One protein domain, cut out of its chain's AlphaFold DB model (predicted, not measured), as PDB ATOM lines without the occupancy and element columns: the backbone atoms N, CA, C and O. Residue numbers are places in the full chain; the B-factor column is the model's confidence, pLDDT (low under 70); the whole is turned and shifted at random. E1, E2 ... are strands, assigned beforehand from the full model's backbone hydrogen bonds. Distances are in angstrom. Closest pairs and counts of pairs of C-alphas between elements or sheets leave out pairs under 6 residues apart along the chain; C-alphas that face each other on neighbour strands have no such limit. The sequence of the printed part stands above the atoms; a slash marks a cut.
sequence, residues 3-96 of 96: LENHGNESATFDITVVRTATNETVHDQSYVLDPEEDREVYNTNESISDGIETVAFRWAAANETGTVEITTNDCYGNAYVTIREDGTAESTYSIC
ATOM      1  N   LEU A   3      -6.747 -29.815 -12.393       94.19
ATOM      2  CA  LEU A   3      -6.909 -31.129 -11.799       94.19
ATOM      3  C   LEU A   3      -6.960 -32.144 -12.926       94.19
ATOM      4  O   LEU A   3      -7.610 -31.886 -13.936       94.19
ATOM      5  N   GLU A   4      -6.304 -33.276 -12.741       95.94
ATOM      6  CA  GLU A   4      -6.289 -34.358 -13.717       95.94
ATOM      7  C   GLU A   4      -6.487 -35.690 -13.000       95.94
ATOM      8  O   GLU A   4      -5.812 -35.976 -12.005       95.94
ATOM      9  N   ASN A   5      -7.389 -36.520 -13.514       95.69
ATOM     10  CA  ASN A   5      -7.580 -37.875 -13.020       95.69
ATOM     11  C   ASN A   5      -7.167 -38.901 -14.082       95.69
ATOM     12  O   ASN A   5      -7.983 -39.316 -14.892       95.69
ATOM     13  N   HIS A   6      -5.914 -39.359 -14.052       94.94
ATOM     14  CA  HIS A   6      -5.459 -40.500 -14.867       94.94
ATOM     15  C   HIS A   6      -5.685 -41.845 -14.161       94.94
ATOM     16  O   HIS A   6      -5.195 -42.877 -14.614       94.94
ATOM     17  N   GLY A   7      -6.391 -41.847 -13.028       91.25
ATOM     18  CA  GLY A   7      -6.833 -43.059 -12.357       91.25
ATOM     19  C   GLY A   7      -7.935 -43.777 -13.139       91.25
ATOM     20  O   GLY A   7      -8.480 -43.282 -14.121       91.25
ATOM     21  N   ASN A   8      -8.291 -44.969 -12.672       92.81
ATOM     22  CA  ASN A   8      -9.353 -45.798 -13.250       92.81
ATOM     23  C   ASN A   8     -10.702 -45.672 -12.515       92.81
ATOM     24  O   ASN A   8     -11.675 -46.319 -12.906       92.81
ATOM     25  N   GLU A   9     -10.763 -44.853 -11.467       92.69
ATOM     26  CA  GLU A   9     -11.951 -44.585 -10.660       92.69
ATOM     27  C   GLU A   9     -12.171 -43.075 -10.532       92.69
ATOM     28  O   GLU A   9     -11.221 -42.290 -10.575       92.69
ATOM     29  N   SER A  10     -13.428 -42.658 -10.363       94.50
ATOM     30  CA  SER A  10     -13.741 -41.260 -10.078       94.50
ATOM     31  C   SER A  10     -13.167 -40.865  -8.716       94.50
ATOM     32  O   SER A  10     -13.253 -41.628  -7.748       94.50
ATOM     33  N   ALA A  11     -12.623 -39.657  -8.620       94.38
ATOM     34  CA  ALA A  11     -11.960 -39.186  -7.415       94.38
ATOM     35  C   ALA A  11     -12.412 -37.783  -7.017       94.38
ATOM     36  O   ALA A  11     -12.714 -36.936  -7.860       94.38
ATOM     37  N   THR A  12     -12.430 -37.547  -5.705       96.31
ATOM     38  CA  THR A  12     -12.700 -36.229  -5.130       96.31
ATOM     39  C   THR A  12     -11.391 -35.488  -4.889       96.31
ATOM     40  O   THR A  12     -10.464 -36.030  -4.287       96.31
ATOM     41  N   PHE A  13     -11.358 -34.239  -5.330       95.62
ATOM     42  CA  PHE A  13     -10.288 -33.279  -5.131       95.62
ATOM     43  C   PHE A  13     -10.825 -32.121  -4.294       95.62
ATOM     44  O   PHE A  13     -11.679 -31.367  -4.760       95.62
ATOM     45  N   ASP A  14     -10.322 -31.958  -3.079       96.06
ATOM     46  CA  ASP A  14     -10.627 -30.808  -2.229       96.06
ATOM     47  C   ASP A  14      -9.541 -29.753  -2.409       96.06
ATOM     48  O   ASP A  14      -8.369 -30.022  -2.138       96.06
ATOM     49  N   ILE A  15      -9.916 -28.562  -2.878       94.56
ATOM     50  CA  ILE A  15      -8.980 -27.490  -3.218       94.56
ATOM     51  C   ILE A  15      -9.276 -26.248  -2.389       94.56
ATOM     52  O   ILE A  15     -10.361 -25.672  -2.470       94.56
ATOM     53  N   THR A  16      -8.259 -25.773  -1.674       93.50
ATOM     54  CA  THR A  16      -8.283 -24.497  -0.959       93.50
ATOM     55  C   THR A  16      -7.157 -23.603  -1.470       93.50
ATOM     56  O   THR A  16      -5.987 -23.989  -1.466       93.50
ATOM     57  N   VAL A  17      -7.486 -22.377  -1.866       89.25
ATOM     58  CA  VAL A  17      -6.519 -21.361  -2.298       89.25
ATOM     59  C   VAL A  17      -6.508 -20.229  -1.290       89.25
ATOM     60  O   VAL A  17      -7.538 -19.611  -1.013       89.25
ATOM     61  N   VAL A  18      -5.327 -19.949  -0.746       89.81
ATOM     62  CA  VAL A  18      -5.117 -18.908   0.262       89.81
ATOM     63  C   VAL A  18      -4.117 -17.886  -0.261       89.81
ATOM     64  O   VAL A  18      -3.013 -18.248  -0.664       89.81
ATOM     65  N   ARG A  19      -4.462 -16.600  -0.207       88.25
ATOM     66  CA  ARG A  19      -3.507 -15.507  -0.425       88.25
ATOM     67  C   ARG A  19      -2.542 -15.438   0.745       88.25
ATOM     68  O   ARG A  19      -2.969 -15.212   1.875       88.25
ATOM     69  N   THR A  20      -1.244 -15.593   0.505       85.88
ATOM     70  CA  THR A  20      -0.268 -15.669   1.607       85.88
ATOM     71  C   THR A  20      -0.077 -14.327   2.312       85.88
ATOM     72  O   THR A  20       0.110 -14.294   3.525       85.88
ATOM     73  N   ALA A  21      -0.194 -13.213   1.582       84.69
ATOM     74  CA  ALA A  21      -0.007 -11.868   2.127       84.69
ATOM     75  C   ALA A  21      -1.082 -11.470   3.155       84.69
ATOM     76  O   ALA A  21      -0.780 -10.807   4.146       84.69
ATOM     77  N   THR A  22      -2.336 -11.862   2.919       86.69
ATOM     78  CA  THR A  22      -3.491 -11.499   3.759       86.69
ATOM     79  C   THR A  22      -4.033 -12.672   4.570       86.69
ATOM     80  O   THR A  22      -4.865 -12.469   5.453       86.69
ATOM     81  N   ASN A  23      -3.568 -13.891   4.287       87.38
ATOM     82  CA  ASN A  23      -4.123 -15.144   4.792       87.38
ATOM     83  C   ASN A  23      -5.636 -15.286   4.509       87.38
ATOM     84  O   ASN A  23      -6.373 -15.894   5.284       87.38
ATOM     85  N   GLU A  24      -6.097 -14.694   3.405       88.31
ATOM     86  CA  GLU A  24      -7.478 -14.756   2.929       88.31
ATOM     87  C   GLU A  24      -7.679 -16.004   2.068       88.31
ATOM     88  O   GLU A  24      -6.946 -16.221   1.102       88.31
ATOM     89  N   THR A  25      -8.688 -16.811   2.392       90.00
ATOM     90  CA  THR A  25      -9.126 -17.904   1.521       90.00
ATOM     91  C   THR A  25      -9.937 -17.326   0.367       90.00
ATOM     92  O   THR A  25     -11.038 -16.818   0.573       90.00
ATOM     93  N   VAL A  26      -9.395 -17.414  -0.845       86.56
ATOM     94  CA  VAL A  26     -10.039 -16.912  -2.071       86.56
ATOM     95  C   VAL A  26     -10.795 -18.003  -2.823       86.56
ATOM     96  O   VAL A  26     -11.622 -17.704  -3.682       86.56
ATOM     97  N   HIS A  27     -10.526 -19.267  -2.500       88.12
ATOM     98  CA  HIS A  27     -11.201 -20.412  -3.089       88.12
ATOM     99  C   HIS A  27     -11.203 -21.582  -2.105       88.12
ATOM    100  O   HIS A  27     -10.190 -21.837  -1.458       88.12
ATOM    101  N   ASP A  28     -12.329 -22.279  -2.000       93.38
ATOM    102  CA  ASP A  28     -12.495 -23.479  -1.177       93.38
ATOM    103  C   ASP A  28     -13.640 -24.305  -1.772       93.38
ATOM    104  O   ASP A  28     -14.813 -23.965  -1.596       93.38
ATOM    105  N   GLN A  29     -13.306 -25.296  -2.597       94.69
ATOM    106  CA  GLN A  29     -14.288 -26.132  -3.290       94.69
ATOM    107  C   GLN A  29     -13.786 -27.565  -3.467       94.69
ATOM    108  O   GLN A  29     -12.591 -27.811  -3.626       94.69
ATOM    109  N   SER A  30     -14.739 -28.497  -3.513       95.25
ATOM    110  CA  SER A  30     -14.502 -29.896  -3.859       95.25
ATOM    111  C   SER A  30     -14.963 -30.181  -5.287       95.25
ATOM    112  O   SER A  30     -16.047 -29.753  -5.697       95.25
ATOM    113  N   TYR A  31     -14.170 -30.951  -6.023       95.00
ATOM    114  CA  TYR A  31     -14.448 -31.383  -7.388       95.00
ATOM    115  C   TYR A  31     -14.422 -32.902  -7.470       95.00
ATOM    116  O   TYR A  31     -13.545 -33.532  -6.891       95.00
ATOM    117  N   VAL A  32     -15.372 -33.486  -8.193       96.19
ATOM    118  CA  VAL A  32     -15.356 -34.912  -8.529       96.19
ATOM    119  C   VAL A  32     -15.025 -35.011 -10.004       96.19
ATOM    120  O   VAL A  32     -15.745 -34.414 -10.804       96.19
ATOM    121  N   LEU A  33     -13.939 -35.709 -10.325       96.31
ATOM    122  CA  LEU A  33     -13.494 -35.953 -11.695       96.31
ATOM    123  C   LEU A  33     -13.617 -37.444 -11.993       96.31
ATOM    124  O   LEU A  33     -13.134 -38.278 -11.217       96.31
ATOM    125  N   ASP A  34     -14.245 -37.772 -13.117       96.19
ATOM    126  CA  ASP A  34     -14.258 -39.128 -13.668       96.19
ATOM    127  C   ASP A  34     -12.872 -39.520 -14.224       96.19
ATOM    128  O   ASP A  34     -11.993 -38.662 -14.361       96.19
ATOM    129  N   PRO A  35     -12.627 -40.813 -14.505       94.25
ATOM    130  CA  PRO A  35     -11.400 -41.252 -15.169       94.25
ATOM    131  C   PRO A  35     -11.153 -40.493 -16.477       94.25
ATOM    132  O   PRO A  35     -12.074 -40.308 -17.271       94.25
ATOM    133  N   GLU A  36      -9.902 -40.096 -16.697       93.06
ATOM    134  CA  GLU A  36      -9.420 -39.312 -17.843       93.06
ATOM    135  C   GLU A  36     -10.012 -37.890 -17.946       93.06
ATOM    136  O   GLU A  36      -9.816 -37.218 -18.959       93.06
ATOM    137  N   GLU A  37     -10.714 -37.406 -16.914       95.00
ATOM    138  CA  GLU A  37     -11.225 -36.034 -16.872       95.00
ATOM    139  C   GLU A  37     -10.151 -35.047 -16.387       95.00
ATOM    140  O   GLU A  37      -9.393 -35.315 -15.445       95.00
ATOM    141  N   ASP A  38     -10.124 -33.871 -17.015       93.88
ATOM    142  CA  ASP A  38      -9.347 -32.711 -16.595       93.88
ATOM    143  C   ASP A  38     -10.256 -31.518 -16.261       93.88
ATOM    144  O   ASP A  38     -11.339 -31.333 -16.825       93.88
ATOM    145  N   ARG A  39      -9.827 -30.692 -15.301       93.19
ATOM    146  CA  ARG A  39     -10.583 -29.509 -14.877       93.19
ATOM    147  C   ARG A  39      -9.690 -28.344 -14.488       93.19
ATOM    148  O   ARG A  39      -8.877 -28.443 -13.575       93.19
ATOM    149  N   GLU A  40      -9.929 -27.184 -15.092       89.94
ATOM    150  CA  GLU A  40      -9.357 -25.921 -14.627       89.94
ATOM    151  C   GLU A  40     -10.115 -25.401 -13.393       89.94
ATOM    152  O   GLU A  40     -11.336 -25.229 -13.418       89.94
ATOM    153  N   VAL A  41      -9.389 -25.146 -12.302       85.38
ATOM    154  CA  VAL A  41      -9.957 -24.681 -11.020       85.38
ATOM    155  C   VAL A  41      -9.628 -23.223 -10.743       85.38
ATOM    156  O   VAL A  41     -10.468 -22.469 -10.256       85.38
ATOM    157  N   TYR A  42      -8.399 -22.812 -11.042       77.81
ATOM    158  CA  TYR A  42      -7.941 -21.462 -10.738       77.81
ATOM    159  C   TYR A  42      -6.972 -20.981 -11.803       77.81
ATOM    160  O   TYR A  42      -5.859 -21.497 -11.899       77.81
ATOM    161  N   ASN A  43      -7.361 -19.988 -12.593       73.62
ATOM    162  CA  ASN A  43      -6.464 -19.406 -13.576       73.62
ATOM    163  C   ASN A  43      -5.460 -18.482 -12.864       73.62
ATOM    164  O   ASN A  43      -5.796 -17.379 -12.419       73.62
ATOM    165  N   THR A  44      -4.216 -18.952 -12.746       65.31
ATOM    166  CA  THR A  44      -3.108 -18.196 -12.147       65.31
ATOM    167  C   THR A  44      -2.686 -17.007 -12.998       65.31
ATOM    168  O   THR A  44      -1.979 -16.159 -12.480       65.31
ATOM    169  N   ASN A  45      -3.120 -16.934 -14.261       61.19
ATOM    170  CA  ASN A  45      -2.803 -15.874 -15.215       61.19
ATOM    171  C   ASN A  45      -3.865 -14.754 -15.227       61.19
ATOM    172  O   ASN A  45      -3.531 -13.588 -15.399       61.19
ATOM    173  N   GLU A  46      -5.147 -15.087 -15.020       54.69
ATOM    174  CA  GLU A  46      -6.244 -14.098 -14.973       54.69
ATOM    175  C   GLU A  46      -6.417 -13.429 -13.607       54.69
ATOM    176  O   GLU A  46      -6.874 -12.291 -13.539       54.69
ATOM    177  N   SER A  47      -6.034 -14.098 -12.516       52.16
ATOM    178  CA  SER A  47      -6.200 -13.540 -11.164       52.16
ATOM    179  C   SER A  47      -5.209 -12.400 -10.852       52.16
ATOM    180  O   SER A  47      -5.387 -11.677  -9.877       52.16
ATOM    181  N   ILE A  48      -4.222 -12.172 -11.730       52.66
ATOM    182  CA  ILE A  48      -3.132 -11.184 -11.613       52.66
ATOM    183  C   ILE A  48      -3.581  -9.758 -12.001       52.66
ATOM    184  O   ILE A  48      -2.847  -9.010 -12.650       52.66
ATOM    185  N   SER A  49      -4.797  -9.333 -11.647       47.84
ATOM    186  CA  SER A  49      -5.248  -7.974 -11.984       47.84
ATOM    187  C   SER A  49      -4.610  -6.872 -11.118       47.84
ATOM    188  O   SER A  49      -4.746  -5.701 -11.464       47.84
ATOM    189  N   ASP A  50      -3.883  -7.215 -10.045       52.31
ATOM    190  CA  ASP A  50      -3.336  -6.249  -9.067       52.31
ATOM    191  C   ASP A  50      -1.810  -6.345  -8.813       52.31
ATOM    192  O   ASP A  50      -1.274  -5.654  -7.945       52.31
ATOM    193  N   GLY A  51      -1.072  -7.144  -9.594       60.59
ATOM    194  CA  GLY A  51       0.389  -7.288  -9.482       60.59
ATOM    195  C   GLY A  51       0.848  -8.666  -8.998       60.59
ATOM    196  O   GLY A  51       0.077  -9.617  -9.001       60.59
ATOM    197  N   ILE A  52       2.129  -8.778  -8.617       68.62
ATOM    198  CA  ILE A  52       2.729 -10.043  -8.160       68.62
ATOM    199  C   ILE A  52       2.129 -10.427  -6.802       68.62
ATOM    200  O   ILE A  52       2.434  -9.791  -5.791       68.62
ATOM    201  N   GLU A  53       1.323 -11.487  -6.764       73.69
ATOM    202  CA  GLU A  53       0.800 -12.080  -5.528       73.69
ATOM    203  C   GLU A  53       1.263 -13.531  -5.351       73.69
ATOM    204  O   GLU A  53       1.371 -14.295  -6.311       73.69
ATOM    205  N   THR A  54       1.532 -13.936  -4.110       82.88
ATOM    206  CA  THR A  54       1.803 -15.338  -3.781       82.88
ATOM    207  C   THR A  54       0.536 -15.978  -3.222       82.88
ATOM    208  O   THR A  54      -0.088 -15.469  -2.285       82.88
ATOM    209  N   VAL A  55       0.164 -17.117  -3.793       85.38
ATOM    210  CA  VAL A  55      -0.986 -17.925  -3.382       85.38
ATOM    211  C   VAL A  55      -0.521 -19.326  -3.000       85.38
ATOM    212  O   VAL A  55       0.347 -19.910  -3.647       85.38
ATOM    213  N   ALA A  56      -1.098 -19.865  -1.932       88.94
ATOM    214  CA  ALA A  56      -0.887 -21.234  -1.493       88.94
ATOM    215  C   ALA A  56      -2.085 -22.088  -1.918       88.94
ATOM    216  O   ALA A  56      -3.198 -21.903  -1.420       88.94
ATOM    217  N   PHE A  57      -1.839 -23.031  -2.822       89.19
ATOM    218  CA  PHE A  57      -2.776 -24.069  -3.230       89.19
ATOM    219  C   PHE A  57      -2.621 -25.260  -2.302       89.19
ATOM    220  O   PHE A  57      -1.603 -25.948  -2.333       89.19
ATOM    221  N   ARG A  58      -3.625 -25.509  -1.473       93.88
ATOM    222  CA  ARG A  58      -3.725 -26.712  -0.652       93.88
ATOM    223  C   ARG A  58      -4.695 -27.653  -1.334       93.88
ATOM    224  O   ARG A  58      -5.773 -27.227  -1.738       93.88
ATOM    225  N   TRP A  59      -4.302 -28.907  -1.464       94.56
ATOM    226  CA  TRP A  59      -5.124 -29.916  -2.106       94.56
ATOM    227  C   TRP A  59      -5.185 -31.177  -1.256       94.56
ATOM    228  O   TRP A  59      -4.222 -31.508  -0.559       94.56
ATOM    229  N   ALA A  60      -6.314 -31.871  -1.326       95.31
ATOM    230  CA  ALA A  60      -6.477 -33.230  -0.840       95.31
ATOM    231  C   ALA A  60      -7.106 -34.083  -1.942       95.31
ATOM    232  O   ALA A  60      -8.111 -33.692  -2.531       95.31
ATOM    233  N   ALA A  61      -6.497 -35.223  -2.243       93.81
ATOM    234  CA  ALA A  61      -6.972 -36.163  -3.251       93.81
ATOM    235  C   ALA A  61      -6.405 -37.551  -2.947       93.81
ATOM    236  O   ALA A  61      -5.278 -37.663  -2.475       93.81
ATOM    237  N   ALA A  62      -7.180 -38.610  -3.190       90.00
ATOM    238  CA  ALA A  62      -6.740 -39.999  -3.000       90.00
ATOM    239  C   ALA A  62      -6.104 -40.312  -1.617       90.00
ATOM    240  O   ALA A  62      -5.176 -41.106  -1.509       90.00
ATOM    241  N   ASN A  63      -6.622 -39.712  -0.534       88.88
ATOM    242  CA  ASN A  63      -6.060 -39.765   0.833       88.88
ATOM    243  C   ASN A  63      -4.674 -39.123   1.007       88.88
ATOM    244  O   ASN A  63      -4.084 -39.216   2.086       88.88
ATOM    245  N   GLU A  64      -4.168 -38.443  -0.011       92.62
ATOM    246  CA  GLU A  64      -2.983 -37.609   0.069       92.62
ATOM    247  C   GLU A  64      -3.380 -36.143   0.201       92.62
ATOM    248  O   GLU A  64      -4.471 -35.718  -0.185       92.62
ATOM    249  N   THR A  65      -2.480 -35.361   0.783       94.19
ATOM    250  CA  THR A  65      -2.626 -33.911   0.861       94.19
ATOM    251  C   THR A  65      -1.318 -33.266   0.458       94.19
ATOM    252  O   THR A  65      -0.243 -33.787   0.761       94.19
ATOM    253  N   GLY A  66      -1.401 -32.114  -0.190       92.50
ATOM    254  CA  GLY A  66      -0.228 -31.361  -0.590       92.50
ATOM    255  C   GLY A  66      -0.459 -29.865  -0.531       92.50
ATOM    256  O   GLY A  66      -1.571 -29.363  -0.352       92.50
ATOM    257  N   THR A  67       0.638 -29.126  -0.616       91.31
ATOM    258  CA  THR A  67       0.613 -27.668  -0.681       91.31
ATOM    259  C   THR A  67       1.630 -27.199  -1.704       91.31
ATOM    260  O   THR A  67       2.788 -27.609  -1.658       91.31
ATOM    261  N   VAL A  68       1.192 -26.332  -2.611       86.31
ATOM    262  CA  VAL A  68       2.030 -25.686  -3.620       86.31
ATOM    263  C   VAL A  68       1.881 -24.184  -3.470       86.31
ATOM    264  O   VAL A  68       0.775 -23.653  -3.539       86.31
ATOM    265  N   GLU A  69       2.994 -23.491  -3.275       86.31
ATOM    266  CA  GLU A  69       3.019 -22.033  -3.280       86.31
ATOM    267  C   GLU A  69       3.434 -21.546  -4.663       86.31
ATOM    268  O   GLU A  69       4.492 -21.912  -5.175       86.31
ATOM    269  N   ILE A  70       2.591 -20.718  -5.272       79.00
ATOM    270  CA  ILE A  70       2.861 -20.116  -6.573       79.00
ATOM    271  C   ILE A  70       2.910 -18.617  -6.385       79.00
ATOM    272  O   ILE A  70       1.984 -18.006  -5.852       79.00
ATOM    273  N   THR A  71       4.001 -18.025  -6.850       76.38
ATOM    274  CA  THR A  71       4.083 -16.579  -6.997       76.38
ATOM    275  C   THR A  71       3.627 -16.247  -8.402       76.38
ATOM    276  O   THR A  71       4.284 -16.630  -9.360       76.38
ATOM    277  N   THR A  72       2.494 -15.567  -8.527       69.94
ATOM    278  CA  THR A  72       1.965 -15.094  -9.808       69.94
ATOM    279  C   THR A  72       2.906 -14.030 -10.381       69.94
ATOM    280  O   THR A  72       2.831 -12.839 -10.100       69.94
ATOM    281  N   ASN A  73       3.902 -14.480 -11.127       68.50
ATOM    282  CA  ASN A  73       4.783 -13.642 -11.926       68.50
ATOM    283  C   ASN A  73       4.944 -14.305 -13.299       68.50
ATOM    284  O   ASN A  73       4.583 -15.471 -13.462       68.50
ATOM    285  N   ASP A  74       5.521 -13.593 -14.267       59.75
ATOM    286  CA  ASP A  74       5.680 -14.075 -15.650       59.75
ATOM    287  C   ASP A  74       6.459 -15.402 -15.794       59.75
ATOM    288  O   ASP A  74       6.486 -15.997 -16.867       59.75
ATOM    289  N   CYS A  75       7.123 -15.864 -14.733       66.19
ATOM    290  CA  CYS A  75       7.976 -17.044 -14.712       66.19
ATOM    291  C   CYS A  75       7.290 -18.282 -14.109       66.19
ATOM    292  O   CYS A  75       7.765 -19.395 -14.323       66.19
ATOM    293  N   TYR A  76       6.178 -18.138 -13.379       67.12
ATOM    294  CA  TYR A  76       5.445 -19.289 -12.842       67.12
ATOM    295  C   TYR A  76       4.332 -19.718 -13.802       67.12
ATOM    296  O   TYR A  76       3.403 -18.967 -14.091       67.12
ATOM    297  N   GLY A  77       4.431 -20.956 -14.282       66.81
ATOM    298  CA  GLY A  77       3.407 -21.593 -15.100       66.81
ATOM    299  C   GLY A  77       2.239 -22.135 -14.275       66.81
ATOM    300  O   GLY A  77       2.116 -21.920 -13.069       66.81
ATOM    301  N   ASN A  78       1.374 -22.896 -14.944       76.75
ATOM    302  CA  ASN A  78       0.254 -23.572 -14.301       76.75
ATOM    303  C   ASN A  78       0.740 -24.622 -13.286       76.75
ATOM    304  O   ASN A  78       1.703 -25.348 -13.544       76.75
ATOM    305  N   ALA A  79       0.040 -24.735 -12.154       84.00
ATOM    306  CA  ALA A  79       0.113 -25.917 -11.297       84.00
ATOM    307  C   ALA A  79      -0.928 -26.961 -11.693       84.00
ATOM    308  O   ALA A  79      -2.020 -26.617 -12.153       84.00
ATOM    309  N   TYR A  80      -0.587 -28.211 -11.430       89.94
ATOM    310  CA  TYR A  80      -1.381 -29.397 -11.694       89.94
ATOM    311  C   TYR A  80      -1.457 -30.219 -10.412       89.94
ATOM    312  O   TYR A  80      -0.447 -30.359  -9.717       89.94
ATOM    313  N   VAL A  81      -2.642 -30.731 -10.097       92.88
ATOM    314  CA  VAL A  81      -2.827 -31.820  -9.133       92.88
ATOM    315  C   VAL A  81      -3.351 -33.004  -9.910       92.88
ATOM    316  O   VAL A  81      -4.405 -32.926 -10.537       92.88
ATOM    317  N   THR A  82      -2.595 -34.085  -9.872       94.69
ATOM    318  CA  THR A  82      -2.768 -35.203 -10.783       94.69
ATOM    319  C   THR A  82      -2.909 -36.473  -9.966       94.69
ATOM    320  O   THR A  82      -2.030 -36.785  -9.165       94.69
ATOM    321  N   ILE A  83      -3.996 -37.215 -10.170       94.81
ATOM    322  CA  ILE A  83      -4.076 -38.618  -9.757       94.81
ATOM    323  C   ILE A  83      -3.485 -39.457 -10.881       94.81
ATOM    324  O   ILE A  83      -3.901 -39.347 -12.034       94.81
ATOM    325  N   ARG A  84      -2.484 -40.269 -10.551       93.56
ATOM    326  CA  ARG A  84      -1.822 -41.184 -11.481       93.56
ATOM    327  C   ARG A  84      -2.630 -42.467 -11.672       93.56
ATOM    328  O   ARG A  84      -3.519 -42.787 -10.888       93.56
ATOM    329  N   GLU A  85      -2.237 -43.259 -12.668       90.94
ATOM    330  CA  GLU A  85      -2.818 -44.582 -12.942       90.94
ATOM    331  C   GLU A  85      -2.742 -45.548 -11.744       90.94
ATOM    332  O   GLU A  85      -3.570 -46.448 -11.617       90.94
ATOM    333  N   ASP A  86      -1.757 -45.377 -10.853       90.12
ATOM    334  CA  ASP A  86      -1.606 -46.178  -9.630       90.12
ATOM    335  C   ASP A  86      -2.478 -45.691  -8.459       90.12
ATOM    336  O   ASP A  86      -2.435 -46.273  -7.373       90.12
ATOM    337  N   GLY A  87      -3.276 -44.640  -8.676       87.94
ATOM    338  CA  GLY A  87      -4.156 -44.027  -7.687       87.94
ATOM    339  C   GLY A  87      -3.456 -43.061  -6.731       87.94
ATOM    340  O   GLY A  87      -4.119 -42.525  -5.847       87.94
ATOM    341  N   THR A  88      -2.148 -42.818  -6.879       92.06
ATOM    342  CA  THR A  88      -1.433 -41.818  -6.069       92.06
ATOM    343  C   THR A  88      -1.703 -40.412  -6.580       92.06
ATOM    344  O   THR A  88      -1.837 -40.201  -7.788       92.06
ATOM    345  N   ALA A  89      -1.768 -39.442  -5.671       93.25
ATOM    346  CA  ALA A  89      -1.934 -38.043  -6.043       93.25
ATOM    347  C   ALA A  89      -0.602 -37.299  -5.941       93.25
ATOM    348  O   ALA A  89       0.156 -37.455  -4.989       93.25
ATOM    349  N   GLU A  90      -0.306 -36.451  -6.915       93.00
ATOM    350  CA  GLU A  90       0.863 -35.583  -6.891       93.00
ATOM    351  C   GLU A  90       0.501 -34.158  -7.281       93.00
ATOM    352  O   GLU A  90      -0.547 -33.900  -7.871       93.00
ATOM    353  N   SER A  91       1.418 -33.230  -7.016       91.31
ATOM    354  CA  SER A  91       1.327 -31.890  -7.577       91.31
ATOM    355  C   SER A  91       2.600 -31.485  -8.289       91.31
ATOM    356  O   SER A  91       3.684 -31.556  -7.709       91.31
ATOM    357  N   THR A  92       2.445 -30.982  -9.510       88.19
ATOM    358  CA  THR A  92       3.535 -30.475 -10.343       88.19
ATOM    359  C   THR A  92       3.267 -29.022 -10.711       88.19
ATOM    360  O   THR A  92       2.128 -28.613 -10.914       88.19
ATOM    361  N   TYR A  93       4.319 -28.220 -10.801       81.69
ATOM    362  CA  TYR A  93       4.246 -26.854 -11.305       81.69
ATOM    363  C   TYR A  93       5.495 -26.555 -12.128       81.69
ATOM    364  O   TYR A  93       6.556 -27.138 -11.906       81.69
ATOM    365  N   SER A  94       5.358 -25.672 -13.111       72.12
ATOM    366  CA  SER A  94       6.487 -25.217 -13.924       72.12
ATOM    367  C   SER A  94       6.960 -23.847 -13.460       72.12
ATOM    368  O   SER A  94       6.149 -22.965 -13.184       72.12
ATOM    369  N   ILE A  95       8.277 -23.679 -13.417       69.94
ATOM    370  CA  ILE A  95       8.951 -22.391 -13.265       69.94
ATOM    371  C   ILE A  95       9.847 -22.226 -14.496       69.94
ATOM    372  O   ILE A  95      10.430 -23.213 -14.960       69.94
ATOM    373  N   CYS A  96       9.928 -21.016 -15.036       65.12
ATOM    374  CA  CYS A  96      11.034 -20.620 -15.893       65.12
ATOM    375  C   CYS A  96      12.346 -20.533 -15.067       65.12
ATOM    376  O   CYS A  96      13.413 -20.605 -15.702       65.12
TER     377      CYS A  96
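Overview. This is residues 3 to 96 of the 96 residues of an uncharacterized protein of Natrinema versiforme JCM 10478 (UniProt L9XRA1). Two four-stranded sheets lie face to face as a sandwich, the strands of the one at 17 degrees to those of the other. One sheet is built of the long strands E3, E2, E5 and E6; the other sets the long hairpin E7 and E8 beside the short strands E1 and E4, and a long loop, residues 41 to 53, leads from E4 across to E5 in the first sheet. The printed part has 94 residues with eight named strands, E1 to E8 in order along the chain, and no named helix, an all-strand class. The sheet E4, E1, E7, E8 is mixed, and the sheet E3, E2, E5, E6 is antiparallel throughout. The whole is compact, with a radius of gyration of the C-alphas of 13.3 A, and only just elongated, spanning 40 by 27 by 18 A.

Arrangement. E1, residues 3 to 5, is an inner strand. It is antiparallel to the edge strand E4, residues 38 to 40, with N 3 and O 39 2.8 A apart, within hydrogen-bond range. On its other side E1 is parallel to E7, residues 76 to 83, at 30 degrees, with N 4 and O 81 at 2.9 A. E7 forms a hairpin with the edge strand E8, residues 89 to 95, where N 80 and O 92 are 2.8 A apart. In the twisted second sheet, E2, residues 11 to 19, and E3, residues 24 to 33, form a hairpin, with N 13 and O 31 at 2.8 A. E2 is also antiparallel to E5, residues 54 to 61, with N 16 and O 58 at 2.9 A. E5 forms a hairpin with E6, residues 64 to 71, where N 57 and O 68 are 2.8 A apart. Between the sheets, the closest C-alphas of E6 and E8 are those of Glu 64 and Ala 89, 6.2 A apart. E2 and E7 are near each other, while E3 and E8 are apart.

Along the chain. E1 begins at C-alpha 3, (-6.909, -31.129, -11.799). E2 is 26.1 A long from first to last C-alpha, E3 26.4 A, E5 22.6 A, E6 23.3 A, E7 21.8 A and E8 20.4 A. E5 begins at C-alpha 54, (1.803, -15.338, -3.781), and E8 ends at C-alpha 95, (8.951, -22.391, -13.265).

Size, cuts and confidence. The two C-alphas farthest apart, those of Asn 8 and Asp 50, are 40.2 A apart. The printed part has no cut. The link E4 to E5 is long, with 13 residues; the other links are tight. The mean pLDDT of the printed part is 84.9, and residues 44 to 52, 72 to 77 and 95 to 96 are under 70.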